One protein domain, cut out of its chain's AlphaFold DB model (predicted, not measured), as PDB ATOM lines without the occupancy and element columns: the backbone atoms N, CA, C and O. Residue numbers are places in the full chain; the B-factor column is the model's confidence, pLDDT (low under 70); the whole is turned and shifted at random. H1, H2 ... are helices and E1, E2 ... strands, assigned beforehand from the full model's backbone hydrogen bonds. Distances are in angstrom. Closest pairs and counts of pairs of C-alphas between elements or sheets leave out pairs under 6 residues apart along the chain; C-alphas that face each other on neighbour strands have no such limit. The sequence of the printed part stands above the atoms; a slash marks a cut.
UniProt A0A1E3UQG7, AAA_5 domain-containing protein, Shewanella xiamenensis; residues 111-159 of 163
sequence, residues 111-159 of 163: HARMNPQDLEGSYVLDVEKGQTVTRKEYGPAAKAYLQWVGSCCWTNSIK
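AT A GLANCE: This is residues 111 to 159 of the 163 residues of the protein "AAA_5 domain-containing protein" of Shewanella xiamenensis (UniProt A0A1E3UQG7). A long hairpin of two strands, E1 and E2, makes an arm, with two short helices, H1 and H2, packed together at its open end. Beyond H2 the chain folds back into a short strand, E3, which ends the row of parts opposite the hairpin's turn. The printed part has 49 residues, with two named helices and three named strands in the order H1, E1, E2, H2, E3; the sheet, E1 - E2, is antiparallel and the class is mixed. The whole is only just loose, close to extended, with a radius of gyration of the C-alphas of 14.2 A, and only just flat, spanning 46 by 30 by 9 A.

IN THESE COORDINATES: E1, residues 121 to 128, is 20.0 A long and begins at C-alpha 121, (183.171, 153.681, 167.010). E2, residues 131 to 138, is 21.4 A long. H1 is residues 117 to 120, 5.4 A, and H2 residues 140 to 146, 9.9 A. E3, residues 152 to 156, is 12.8 A long and ends at C-alpha 156, (169.978, 143.009, 174.410).

HOW THE PARTS SIT: E1 and E2 form a hairpin, antiparallel at 152 degrees, with N 124 and O 135 2.9 A apart and N 133 and O 126 2.8 A apart, both within hydrogen-bond range. E1 bends by 51 degrees at residue 125. H1 and H2 touch, their closest C-alphas being those of Glu 120 and Ala 142, 5.4 A apart. The closest C-alphas of H2 and E3 are those of Ala 141 and Cys 153, 6.3 A apart. E3 pairs with no named strand and is apart from H1, E1 and E2. In H2 every O i to N i+4 pair is within hydrogen-bond range; H1 is too short for such a pair, and its one O i to N i+3 pair is not within range.

THE WHOLE: The C-alphas farthest apart, of Gly 130 and Lys 159, are 46.8 A apart. The printed part has no cut, and its four links between named elements are tight. Mean pLDDT of the printed part is 75.1, and residues 147 to 159 are under 70.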
ATOM      1  N   HIS A 111     176.240 145.608 178.373       86.50
ATOM      2  CA  HIS A 111     176.730 145.164 179.671       86.50
ATOM      3  C   HIS A 111     177.401 146.344 180.386       86.50
ATOM      4  O   HIS A 111     177.816 147.303 179.746       86.50
ATOM      5  N   ALA A 112     177.529 146.288 181.716       86.12
ATOM      6  CA  ALA A 112     177.993 147.430 182.520       86.12
ATOM      7  C   ALA A 112     179.435 147.893 182.220       86.12
ATOM      8  O   ALA A 112     179.808 149.003 182.579       86.12
ATOM      9  N   ARG A 113     180.245 147.044 181.576       87.62
ATOM     10  CA  ARG A 113     181.627 147.344 181.168       87.62
ATOM     11  C   ARG A 113     181.739 147.777 179.698       87.62
ATOM     12  O   ARG A 113     182.844 147.959 179.209       87.62
ATOM     13  N   MET A 114     180.618 147.903 178.989       86.19
ATOM     14  CA  MET A 114     180.632 148.297 177.585       86.19
ATOM     15  C   MET A 114     181.173 149.721 177.452       86.19
ATOM     16  O   MET A 114     180.689 150.633 178.128       86.19
ATOM     17  N   ASN A 115     182.152 149.915 176.571       87.06
ATOM     18  CA  ASN A 115     182.699 151.238 176.319       87.06
ATOM     19  C   ASN A 115     181.839 151.970 175.275       87.06
ATOM     20  O   ASN A 115     181.341 151.342 174.340       87.06
ATOM     21  N   PRO A 116     181.706 153.308 175.352       84.69
ATOM     22  CA  PRO A 116     180.993 154.085 174.331       84.69
ATOM     23  C   PRO A 116     181.565 153.895 172.917       84.69
ATOM     24  O   PRO A 116     180.834 153.928 171.926       84.69
ATOM     25  N   GLN A 117     182.870 153.621 172.842       85.06
ATOM     26  CA  GLN A 117     183.598 153.327 171.608       85.06
ATOM     27  C   GLN A 117     183.061 152.084 170.884       85.06
ATOM     28  O   GLN A 117     183.082 152.041 169.658       85.06
ATOM     29  N   ASP A 118     182.513 151.107 171.613       84.12
ATOM     30  CA  ASP A 118     181.953 149.884 171.029       84.12
ATOM     31  C   ASP A 118     180.598 150.131 170.343       84.12
ATOM     32  O   ASP A 118     180.128 149.288 169.582       84.12
ATOM     33  N   LEU A 119     179.947 151.270 170.618       86.06
ATOM     34  CA  LEU A 119     178.648 151.643 170.051       86.06
ATOM     35  C   LEU A 119     178.794 152.662 168.913       86.06
ATOM     36  O   LEU A 119     178.262 152.445 167.821       86.06
ATOM     37  N   GLU A 120     179.510 153.760 169.169       86.50
ATOM     38  CA  GLU A 120     179.722 154.857 168.212       86.50
ATOM     39  C   GLU A 120     180.870 154.559 167.238       86.50
ATOM     40  O   GLU A 120     180.790 154.882 166.048       86.50
ATOM     41  N   GLY A 121     181.914 153.887 167.720       88.19
ATOM     42  CA  GLY A 121     183.171 153.681 167.010       88.19
ATOM     43  C   GLY A 121     184.355 154.381 167.675       88.19
ATOM     44  O   GLY A 121     184.223 155.055 168.697       88.19
ATOM     45  N   SER A 122     185.533 154.226 167.074       86.88
ATOM     46  CA  SER A 122     186.781 154.818 167.558       86.88
ATOM     47  C   SER A 122     187.654 155.300 166.399       86.88
ATOM     48  O   SER A 122     187.415 154.985 165.232       86.88
ATOM     49  N   TYR A 123     188.678 156.084 166.722       87.94
ATOM     50  CA  TYR A 123     189.730 156.442 165.780       87.94
ATOM     51  C   TYR A 123     190.908 155.495 165.974       87.94
ATOM     52  O   TYR A 123     191.460 155.397 167.069       87.94
ATOM     53  N   VAL A 124     191.288 154.809 164.902       86.25
ATOM     54  CA  VAL A 124     192.416 153.879 164.885       86.25
ATOM     55  C   VAL A 124     193.519 154.487 164.030       86.25
ATOM     56  O   VAL A 124     193.266 155.041 162.959       86.25
ATOM     57  N   LEU A 125     194.750 154.423 164.530       87.56
ATOM     58  CA  LEU A 125     195.927 154.809 163.761       87.56
ATOM     59  C   LEU A 125     196.294 153.639 162.855       87.56
ATOM     60  O   LEU A 125     196.617 152.557 163.343       87.56
ATOM     61  N   ASP A 126     196.222 153.865 161.553       84.25
ATOM     62  CA  ASP A 126     196.570 152.890 160.529       84.25
ATOM     63  C   ASP A 126     197.816 153.371 159.775       84.25
ATOM     64  O   ASP A 126     198.102 154.571 159.719       84.25
ATOM     65  N   VAL A 127     198.591 152.442 159.222       83.25
ATOM     66  CA  VAL A 127     199.811 152.767 158.475       83.25
ATOM     67  C   VAL A 127     199.594 152.396 157.021       83.25
ATOM     68  O   VAL A 127     199.852 151.271 156.594       83.25
ATOM     69  N   GLU A 128     199.153 153.369 156.232       80.31
ATOM     70  CA  GLU A 128     199.050 153.212 154.787       80.31
ATOM     71  C   GLU A 128     200.272 153.837 154.109       80.31
ATOM     72  O   GLU A 128     200.615 154.996 154.337       80.31
ATOM     73  N   LYS A 129     200.954 153.058 153.258       79.75
ATOM     74  CA  LYS A 129     202.103 153.515 152.446       79.75
ATOM     75  C   LYS A 129     203.218 154.206 153.259       79.75
ATOM     76  O   LYS A 129     203.878 155.115 152.763       79.75
ATOM     77  N   GLY A 130     203.441 153.768 154.501       82.19
ATOM     78  CA  GLY A 130     204.498 154.297 155.372       82.19
ATOM     79  C   GLY A 130     204.173 155.630 156.060       82.19
ATOM     80  O   GLY A 130     205.062 156.209 156.679       82.19
ATOM     81  N   GLN A 131     202.928 156.113 155.980       81.06
ATOM     82  CA  GLN A 131     202.446 157.279 156.724       81.06
ATOM     83  C   GLN A 131     201.408 156.852 157.764       81.06
ATOM     84  O   GLN A 131     200.534 156.034 157.479       81.06
ATOM     85  N   THR A 132     201.494 157.418 158.971       82.50
ATOM     86  CA  THR A 132     200.486 157.201 160.014       82.50
ATOM     87  C   THR A 132     199.255 158.040 159.689       82.50
ATOM     88  O   THR A 132     199.302 159.268 159.756       82.50
ATOM     89  N   VAL A 133     198.162 157.378 159.328       84.75
ATOM     90  CA  VAL A 133     196.878 158.003 159.005       84.75
ATOM     91  C   VAL A 133     195.842 157.633 160.061       84.75
ATOM     92  O   VAL A 133     195.735 156.486 160.488       84.75
ATOM     93  N   THR A 134     195.060 158.613 160.506       85.50
ATOM     94  CA  THR A 134     193.978 158.371 161.464       85.50
ATOM     95  C   THR A 134     192.724 157.945 160.705       85.50
ATOM     96  O   THR A 134     192.102 158.761 160.024       85.50
ATOM     97  N   ARG A 135     192.332 156.672 160.825       85.31
ATOM     98  CA  ARG A 135     191.102 156.129 160.234       85.31
ATOM     99  C   ARG A 135     189.984 156.152 161.272       85.31
ATOM    100  O   ARG A 135     190.167 155.724 162.410       85.31
ATOM    101  N   LYS A 136     188.801 156.624 160.876       84.56
ATOM    102  CA  LYS A 136     187.592 156.495 161.694       84.56
ATOM    103  C   LYS A 136     186.970 155.123 161.460       84.56
ATOM    104  O   LYS A 136     186.559 154.819 160.341       84.56
ATOM    105  N   GLU A 137     186.890 154.311 162.502       86.31
ATOM    106  CA  GLU A 137     186.146 153.059 162.489       86.31
ATOM    107  C   GLU A 137     184.775 153.293 163.123       86.31
ATOM    108  O   GLU A 137     184.673 153.704 164.277       86.31
ATOM    109  N   TYR A 138     183.706 153.067 162.359       86.56
ATOM    110  CA  TYR A 138     182.342 153.252 162.848       86.56
ATOM    111  C   TYR A 138     181.865 152.030 163.632       86.56
ATOM    112  O   TYR A 138     181.986 150.889 163.173       86.56
ATOM    113  N   GLY A 139     181.258 152.288 164.786       84.88
ATOM    114  CA  GLY A 139     180.589 151.273 165.585       84.88
ATOM    115  C   GLY A 139     179.287 150.785 164.934       84.88
ATOM    116  O   GLY A 139     178.804 151.376 163.963       84.88
ATOM    117  N   PRO A 140     178.692 149.702 165.456       84.75
ATOM    118  CA  PRO A 140     177.484 149.091 164.908       84.75
ATOM    119  C   PRO A 140     176.294 150.057 164.870       84.75
ATOM    120  O   PRO A 140     175.554 150.056 163.890       84.75
ATOM    121  N   ALA A 141     176.128 150.927 165.875       84.00
ATOM    122  CA  ALA A 141     175.046 151.910 165.855       84.00
ATOM    123  C   ALA A 141     175.293 152.989 164.793       84.00
ATOM    124  O   ALA A 141     174.393 153.306 164.021       84.00
ATOM    125  N   ALA A 142     176.519 153.510 164.702       84.00
ATOM    126  CA  ALA A 142     176.869 154.502 163.687       84.00
ATOM    127  C   ALA A 142     176.733 153.941 162.261       84.00
ATOM    128  O   ALA A 142     176.192 154.619 161.391       84.00
ATOM    129  N   LYS A 143     177.147 152.687 162.032       83.88
ATOM    130  CA  LYS A 143     176.926 151.971 160.765       83.88
ATOM    131  C   LYS A 143     175.438 151.828 160.455       83.88
ATOM    132  O   LYS A 143     175.026 152.157 159.345       83.88
ATOM    133  N   ALA A 144     174.628 151.422 161.437       80.81
ATOM    134  CA  ALA A 144     173.181 151.304 161.277       80.81
ATOM    135  C   ALA A 144     172.535 152.631 160.852       80.81
ATOM    136  O   ALA A 144     171.727 152.644 159.925       80.81
ATOM    137  N   TYR A 145     172.931 153.745 161.479       79.31
ATOM    138  CA  TYR A 145     172.445 155.072 161.102       79.31
ATOM    139  C   TYR A 145     172.913 155.482 159.707       79.31
ATOM    140  O   TYR A 145     172.091 155.898 158.903       79.31
ATOM    141  N   LEU A 146     174.205 155.350 159.395       77.69
ATOM    142  CA  LEU A 146     174.778 155.775 158.109       77.69
ATOM    143  C   LEU A 146     174.220 155.011 156.912       77.69
ATOM    144  O   LEU A 146     174.133 155.561 155.819       77.69
ATOM    145  N   GLN A 147     173.819 153.762 157.120       67.81
ATOM    146  CA  GLN A 147     173.209 152.942 156.084       67.81
ATOM    147  C   GLN A 147     171.795 153.411 155.703       67.81
ATOM    148  O   GLN A 147     171.215 152.834 154.789       67.81
ATOM    149  N   TRP A 148     171.277 154.444 156.395       48.62
ATOM    150  CA  TRP A 148     170.203 155.412 156.081       48.62
ATOM    151  C   TRP A 148     168.976 154.941 155.293       48.62
ATOM    152  O   TRP A 148     168.204 155.738 154.772       48.62
ATOM    153  N   VAL A 149     168.727 153.641 155.289       47.56
ATOM    154  CA  VAL A 149     167.485 153.026 154.865       47.56
ATOM    155  C   VAL A 149     167.237 151.927 155.881       47.56
ATOM    156  O   VAL A 149     167.741 150.824 155.733       47.56
ATOM    157  N   GLY A 150     166.561 152.259 156.984       49.53
ATOM    158  CA  GLY A 150     165.856 151.331 157.885       49.53
ATOM    159  C   GLY A 150     166.639 150.216 158.593       49.53
ATOM    160  O   GLY A 150     166.039 149.178 158.864       49.53
ATOM    161  N   SER A 151     167.946 150.342 158.830       50.50
ATOM    162  CA  SER A 151     168.684 149.344 159.619       50.50
ATOM    163  C   SER A 151     168.266 149.430 161.090       50.50
ATOM    164  O   SER A 151     168.407 150.479 161.719       50.50
ATOM    165  N   CYS A 152     167.744 148.341 161.654       50.97
ATOM    166  CA  CYS A 152     167.322 148.317 163.055       50.97
ATOM    167  C   CYS A 152     168.516 147.966 163.951       50.97
ATOM    168  O   CYS A 152     169.149 146.921 163.796       50.97
ATOM    169  N   CYS A 153     168.820 148.829 164.919       50.25
ATOM    170  CA  CYS A 153     169.737 148.482 165.998       50.25
ATOM    171  C   CYS A 153     168.955 147.711 167.063       50.25
ATOM    172  O   CYS A 153     167.974 148.221 167.608       50.25
ATOM    173  N   TRP A 154     169.377 146.481 167.344       50.19
ATOM    174  CA  TRP A 154     168.788 145.658 168.386       50.19
ATOM    175  C   TRP A 154     169.730 145.577 169.581       50.19
ATOM    176  O   TRP A 154     170.874 145.130 169.469       50.19
ATOM    177  N   THR A 155     169.236 145.978 170.745       53.91
ATOM    178  CA  THR A 155     169.994 145.950 171.992       53.91
ATOM    179  C   THR A 155     169.450 144.865 172.908       53.91
ATOM    180  O   THR A 155     168.247 144.744 173.133       53.91
ATOM    181  N   ASN A 156     170.346 144.038 173.443       42.41
ATOM    182  CA  ASN A 156     169.978 143.009 174.410       42.41
ATOM    183  C   ASN A 156     170.415 143.428 175.821       42.41
ATOM    184  O   ASN A 156     171.524 143.934 175.990       42.41
ATOM    185  N   SER A 157     169.571 143.151 176.822       43.94
ATOM    186  CA  SER A 157     169.794 143.432 178.252       43.94
ATOM    187  C   SER A 157     169.747 144.913 178.675       43.94
ATOM    188  O   SER A 157     170.640 145.399 179.371       43.94
ATOM    189  N   ILE A 158     168.656 145.617 178.360       47.09
ATOM    190  CA  ILE A 158     168.298 146.862 179.058       47.09
ATOM    191  C   ILE A 158     167.495 146.466 180.301       47.09
ATOM    192  O   ILE A 158     166.309 146.157 180.210       47.09
ATOM    193  N   LYS A 159     168.142 146.407 181.471       35.94
ATOM    194  CA  LYS A 159     167.383 146.338 182.725       35.94
ATOM    195  C   LYS A 159     166.763 147.720 182.948       35.94
ATOM    196  O   LYS A 159     167.522 148.691 182.945       35.94
TER     197      LYS A 159